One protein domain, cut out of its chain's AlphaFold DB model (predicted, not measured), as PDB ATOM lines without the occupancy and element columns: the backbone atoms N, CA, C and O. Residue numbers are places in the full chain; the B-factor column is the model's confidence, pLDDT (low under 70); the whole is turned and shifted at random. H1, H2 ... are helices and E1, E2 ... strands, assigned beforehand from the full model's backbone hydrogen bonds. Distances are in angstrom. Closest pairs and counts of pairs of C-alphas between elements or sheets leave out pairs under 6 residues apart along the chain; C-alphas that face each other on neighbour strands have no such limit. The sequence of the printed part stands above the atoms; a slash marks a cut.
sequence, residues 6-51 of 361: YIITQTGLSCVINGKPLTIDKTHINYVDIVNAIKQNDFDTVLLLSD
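What this domain is: This is residues 6 to 51 of the 361 residues of an uncharacterized protein of Methylotenera sp (UniProt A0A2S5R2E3). A three-stranded sheet has one face covered by a helical hairpin, H1 and H2 side by side; its other face is bare. Of mixed class, the 46 printed residues include three named strands, E1 E2 E3, a meander with each antiparallel to the one before, then two named helices. The whole is compact, radius of gyration of the C-alphas 9.2 A, spanning 23 by 18 by 18 A.

How they stand to each other: E1, residues 6 to 8, E2, residues 12 to 17, and E3, residues 20 to 25, form two hairpins; N 7 and O 14, 2.8 A, and N 15 and O 22, 2.9 A, are within hydrogen-bond range. H1, residues 31 to 39, and H2, residues 43 to 50, touch, closest C-alphas Ile 34 and Val 46, 5.2 A; every O i to N i+4 pair is within range.

Where its parts are: E1 begins at C-alpha 6 (-28.853, 3.462, 19.936); H2 ends at C-alpha 50 (-34.495, 8.677, 30.440). E3 is 16.4 A long.

The domain as a whole: The printed part has no cut; pLDDT is under 70 at residues 27 to 29 and 51.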
ATOM      1  N   TYR A   6     -28.427   2.065  19.955       91.69
ATOM      2  CA  TYR A   6     -28.853   3.462  19.936       91.69
ATOM      3  C   TYR A   6     -28.555   4.135  18.597       91.69
ATOM      4  O   TYR A   6     -27.637   3.749  17.874       91.69
ATOM      5  N   ILE A   7     -29.331   5.171  18.289       90.69
ATOM      6  CA  ILE A   7     -29.107   6.096  17.185       90.69
ATOM      7  C   ILE A   7     -29.394   7.523  17.656       90.69
ATOM      8  O   ILE A   7     -30.452   7.817  18.215       90.69
ATOM      9  N   ILE A   8     -28.441   8.421  17.418       87.69
ATOM     10  CA  ILE A   8     -28.635   9.858  17.615       87.69
ATOM     11  C   ILE A   8     -29.183  10.424  16.306       87.69
ATOM     12  O   ILE A   8     -28.587  10.239  15.245       87.69
ATOM     13  N   THR A   9     -30.327  11.096  16.373       85.38
ATOM     14  CA  THR A   9     -30.984  11.718  15.220       85.38
ATOM     15  C   THR A   9     -30.816  13.239  15.263       85.38
ATOM     16  O   THR A   9     -30.252  13.811  16.200       85.38
ATOM     17  N   GLN A  10     -31.318  13.940  14.243       77.44
ATOM     18  CA  GLN A  10     -31.351  15.405  14.279       77.44
ATOM     19  C   GLN A  10     -32.223  15.946  15.417       77.44
ATOM     20  O   GLN A  10     -31.881  16.990  15.968       77.44
ATOM     21  N   THR A  11     -33.289  15.234  15.783       77.62
ATOM     22  CA  THR A  11     -34.290  15.667  16.766       77.62
ATOM     23  C   THR A  11     -34.083  15.075  18.158       77.62
ATOM     24  O   THR A  11     -34.686  15.557  19.106       77.62
ATOM     25  N   GLY A  12     -33.231  14.061  18.325       87.06
ATOM     26  CA  GLY A  12     -33.129  13.373  19.608       87.06
ATOM     27  C   GLY A  12     -32.242  12.139  19.592       87.06
ATOM     28  O   GLY A  12     -31.202  12.081  18.936       87.06
ATOM     29  N   LEU A  13     -32.657  11.157  20.374       89.19
ATOM     30  CA  LEU A  13     -32.008   9.880  20.601       89.19
ATOM     31  C   LEU A  13     -33.096   8.805  20.604       89.19
ATOM     32  O   LEU A  13     -34.094   8.927  21.307       89.19
ATOM     33  N   SER A  14     -32.901   7.739  19.836       88.69
ATOM     34  CA  SER A  14     -33.724   6.535  19.933       88.69
ATOM     35  C   SER A  14     -32.819   5.367  20.288       88.69
ATOM     36  O   SER A  14     -31.756   5.200  19.688       88.69
ATOM     37  N   CYS A  15     -33.181   4.591  21.301       88.88
ATOM     38  CA  CYS A  15     -32.369   3.477  21.768       88.88
ATOM     39  C   CYS A  15     -33.224   2.311  22.254       88.88
ATOM     40  O   CYS A  15     -34.397   2.465  22.578       88.88
ATOM     41  N   VAL A  16     -32.636   1.121  22.270       87.94
ATOM     42  CA  VAL A  16     -33.191  -0.069  22.906       87.94
ATOM     43  C   VAL A  16     -32.194  -0.490  23.968       87.94
ATOM     44  O   VAL A  16     -31.080  -0.894  23.641       87.94
ATOM     45  N   ILE A  17     -32.581  -0.379  25.237       86.38
ATOM     46  CA  ILE A  17     -31.728  -0.721  26.378       86.38
ATOM     47  C   ILE A  17     -32.410  -1.816  27.179       86.38
ATOM     48  O   ILE A  17     -33.569  -1.682  27.563       86.38
ATOM     49  N   ASN A  18     -31.714  -2.931  27.408       85.38
ATOM     50  CA  ASN A  18     -32.254  -4.095  28.116       85.38
ATOM     51  C   ASN A  18     -33.604  -4.585  27.544       85.38
ATOM     52  O   ASN A  18     -34.475  -5.050  28.274       85.38
ATOM     53  N   GLY A  19     -33.786  -4.469  26.221       80.19
ATOM     54  CA  GLY A  19     -35.026  -4.835  25.527       80.19
ATOM     55  C   GLY A  19     -36.159  -3.803  25.631       80.19
ATOM     56  O   GLY A  19     -37.225  -4.035  25.066       80.19
ATOM     57  N   LYS A  20     -35.944  -2.666  26.305       78.38
ATOM     58  CA  LYS A  20     -36.902  -1.555  26.375       78.38
ATOM     59  C   LYS A  20     -36.587  -0.502  25.308       78.38
ATOM     60  O   LYS A  20     -35.485   0.047  25.329       78.38
ATOM     61  N   PRO A  21     -37.520  -0.204  24.387       82.25
ATOM     62  CA  PRO A  21     -37.369   0.913  23.466       82.25
ATOM     63  C   PRO A  21     -37.562   2.245  24.205       82.25
ATOM     64  O   PRO A  21     -38.505   2.403  24.979       82.25
ATOM     65  N   LEU A  22     -36.680   3.203  23.940       82.81
ATOM     66  CA  LEU A  22     -36.664   4.550  24.500       82.81
ATOM     67  C   LEU A  22     -36.501   5.557  23.362       82.81
ATOM     68  O   LEU A  22     -35.646   5.396  22.487       82.81
ATOM     69  N   THR A  23     -37.289   6.626  23.403       83.75
ATOM     70  CA  THR A  23     -37.167   7.761  22.485       83.75
ATOM     71  C   THR A  23     -37.098   9.027  23.316       83.75
ATOM     72  O   THR A  23     -38.021   9.325  24.067       83.75
ATOM     73  N   ILE A  24     -35.986   9.740  23.198       81.31
ATOM     74  CA  ILE A  24     -35.619  10.870  24.043       81.31
ATOM     75  C   ILE A  24     -35.386  12.061  23.117       81.31
ATOM     76  O   ILE A  24     -34.516  12.022  22.245       81.31
ATOM     77  N   ASP A  25     -36.181  13.110  23.276       78.88
ATOM     78  CA  ASP A  25     -36.041  14.336  22.493       78.88
ATOM     79  C   ASP A  25     -34.765  15.102  22.882       78.88
ATOM     80  O   ASP A  25     -34.319  15.030  24.028       78.88
ATOM     81  N   LYS A  26     -34.168  15.860  21.953       78.31
ATOM     82  CA  LYS A  26     -33.011  16.730  22.246       78.31
ATOM     83  C   LYS A  26     -33.289  17.764  23.333       78.31
ATOM     84  O   LYS A  26     -32.346  18.225  23.968       78.31
ATOM     85  N   THR A  27     -34.552  18.136  23.514       66.25
ATOM     86  CA  THR A  27     -35.014  19.067  24.548       66.25
ATOM     87  C   THR A  27     -35.198  18.411  25.917       66.25
ATOM     88  O   THR A  27     -35.512  19.103  26.881       66.25
ATOM     89  N   HIS A  28     -35.000  17.094  26.037       66.75
ATOM     90  CA  HIS A  28     -35.091  16.403  27.316       66.75
ATOM     91  C   HIS A  28     -34.081  16.980  28.324       66.75
ATOM     92  O   HIS A  28     -32.915  17.176  27.988       66.75
ATOM     93  N   ILE A  29     -34.503  17.195  29.575       65.12
ATOM     94  CA  ILE A  29     -33.688  17.863  30.609       65.12
ATOM     95  C   ILE A  29     -32.330  17.181  30.827       65.12
ATOM     96  O   ILE A  29     -31.295  17.834  30.842       65.12
ATOM     97  N   ASN A  30     -32.319  15.848  30.866       71.50
ATOM     98  CA  ASN A  30     -31.083  15.075  30.991       71.50
ATOM     99  C   ASN A  30     -30.455  14.702  29.645       71.50
ATOM    100  O   ASN A  30     -29.649  13.782  29.607       71.50
ATOM    101  N   TYR A  31     -30.839  15.309  28.515       80.19
ATOM    102  CA  TYR A  31     -30.367  14.853  27.199       80.19
ATOM    103  C   TYR A  31     -28.835  14.833  27.116       80.19
ATOM    104  O   TYR A  31     -28.251  13.866  26.629       80.19
ATOM    105  N   VAL A  32     -28.178  15.874  27.638       80.31
ATOM    106  CA  VAL A  32     -26.711  15.973  27.663       80.31
ATOM    107  C   VAL A  32     -26.099  14.840  28.491       80.31
ATOM    108  O   VAL A  32     -25.187  14.160  28.018       80.31
ATOM    109  N   ASP A  33     -26.637  14.593  29.683       76.19
ATOM    110  CA  ASP A  33     -26.139  13.570  30.605       76.19
ATOM    111  C   ASP A  33     -26.429  12.154  30.114       76.19
ATOM    112  O   ASP A  33     -25.563  11.286  30.190       76.19
ATOM    113  N   ILE A  34     -27.585  11.933  29.490       83.50
ATOM    114  CA  ILE A  34     -27.932  10.687  28.805       83.50
ATOM    115  C   ILE A  34     -26.940  10.410  27.673       83.50
ATOM    116  O   ILE A  34     -26.423   9.299  27.553       83.50
ATOM    117  N   VAL A  35     -26.639  11.410  26.840       87.44
ATOM    118  CA  VAL A  35     -25.652  11.260  25.762       87.44
ATOM    119  C   VAL A  35     -24.260  10.978  26.336       87.44
ATOM    120  O   VAL A  35     -23.523  10.167  25.774       87.44
ATOM    121  N   ASN A  36     -23.890  11.603  27.455       84.94
ATOM    122  CA  ASN A  36     -22.625  11.330  28.137       84.94
ATOM    123  C   ASN A  36     -22.576   9.918  28.738       84.94
ATOM    124  O   ASN A  36     -21.552   9.251  28.595       84.94
ATOM    125  N   ALA A  37     -23.671   9.428  29.320       85.25
ATOM    126  CA  ALA A  37     -23.796   8.064  29.827       85.25
ATOM    127  C   ALA A  37     -23.686   7.029  28.693       85.25
ATOM    128  O   ALA A  37     -22.935   6.062  28.811       85.25
ATOM    129  N   ILE A  38     -24.303   7.289  27.531       89.12
ATOM    130  CA  ILE A  38     -24.121   6.465  26.322       89.12
ATOM    131  C   ILE A  38     -22.651   6.425  25.892       89.12
ATOM    132  O   ILE A  38     -22.130   5.345  25.619       89.12
ATOM    133  N   LYS A  39     -21.955   7.571  25.855       88.69
ATOM    134  CA  LYS A  39     -20.518   7.619  25.510       88.69
ATOM    135  C   LYS A  39     -19.657   6.791  26.469       88.69
ATOM    136  O   LYS A  39     -18.618   6.283  26.058       88.69
ATOM    137  N   GLN A  40     -20.080   6.670  27.726       91.00
ATOM    138  CA  GLN A  40     -19.399   5.900  28.768       91.00
ATOM    139  C   GLN A  40     -19.845   4.426  28.824       91.00
ATOM    140  O   GLN A  40     -19.291   3.663  29.608       91.00
ATOM    141  N   ASN A  41     -20.786   4.003  27.969       88.50
ATOM    142  CA  ASN A  41     -21.455   2.696  28.022       88.50
ATOM    143  C   ASN A  41     -22.196   2.419  29.347       88.50
ATOM    144  O   ASN A  41     -22.436   1.261  29.690       88.50
ATOM    145  N   ASP A  42     -22.593   3.466  30.073       86.56
ATOM    146  CA  ASP A  42     -23.371   3.369  31.309       86.56
ATOM    147  C   ASP A  42     -24.876   3.396  31.002       86.56
ATOM    148  O   ASP A  42     -25.568   4.408  31.120       86.56
ATOM    149  N   PHE A  43     -25.385   2.260  30.529       87.56
ATOM    150  CA  PHE A  43     -26.774   2.136  30.085       87.56
ATOM    151  C   PHE A  43     -27.794   2.075  31.233       87.56
ATOM    152  O   PHE A  43     -28.975   2.345  31.000       87.56
ATOM    153  N   ASP A  44     -27.358   1.770  32.456       82.81
ATOM    154  CA  ASP A  44     -28.214   1.820  33.643       82.81
ATOM    155  C   ASP A  44     -28.526   3.276  34.010       82.81
ATOM    156  O   ASP A  44     -29.689   3.626  34.229       82.81
ATOM    157  N   THR A  45     -27.523   4.160  33.945       77.94
ATOM    158  CA  THR A  45     -27.725   5.609  34.084       77.94
ATOM    159  C   THR A  45     -28.581   6.177  32.952       77.94
ATOM    160  O   THR A  45     -29.418   7.044  33.199       77.94
ATOM    161  N   VAL A  46     -28.464   5.667  31.719       82.62
ATOM    162  CA  VAL A  46     -29.371   6.079  30.632       82.62
ATOM    163  C   VAL A  46     -30.820   5.742  30.969       82.62
ATOM    164  O   VAL A  46     -31.677   6.608  30.828       82.62
ATOM    165  N   LEU A  47     -31.101   4.521  31.436       80.38
ATOM    166  CA  LEU A  47     -32.452   4.123  31.842       80.38
ATOM    167  C   LEU A  47     -32.983   5.019  32.963       80.38
ATOM    168  O   LEU A  47     -34.106   5.510  32.858       80.38
ATOM    169  N   LEU A  48     -32.161   5.283  33.980       71.81
ATOM    170  CA  LEU A  48     -32.506   6.158  35.096       71.81
ATOM    171  C   LEU A  48     -32.859   7.574  34.621       71.81
ATOM    172  O   LEU A  48     -33.928   8.083  34.941       71.81
ATOM    173  N   LEU A  49     -31.984   8.195  33.830       70.62
ATOM    174  CA  LEU A  49     -32.140   9.575  33.375       70.62
ATOM    175  C   LEU A  49     -33.196   9.737  32.276       70.62
ATOM    176  O   LEU A  49     -33.726  10.835  32.115       70.62
ATOM    177  N   SER A  50     -33.477   8.682  31.503       71.62
ATOM    178  CA  SER A  50     -34.495   8.677  30.440       71.62
ATOM    179  C   SER A  50     -35.927   8.640  30.967       71.62
ATOM    180  O   SER A  50     -36.857   9.013  30.256       71.62
ATOM    181  N   ASP A  51     -36.101   8.195  32.209       68.44
ATOM    182  CA  ASP A  51     -37.372   8.260  32.905       68.44
ATOM    183  C   ASP A  51     -37.441   9.599  33.659       68.44
ATOM    184  O   ASP A  51     -36.754   9.828  34.665       68.44
TER     185      ASP A  51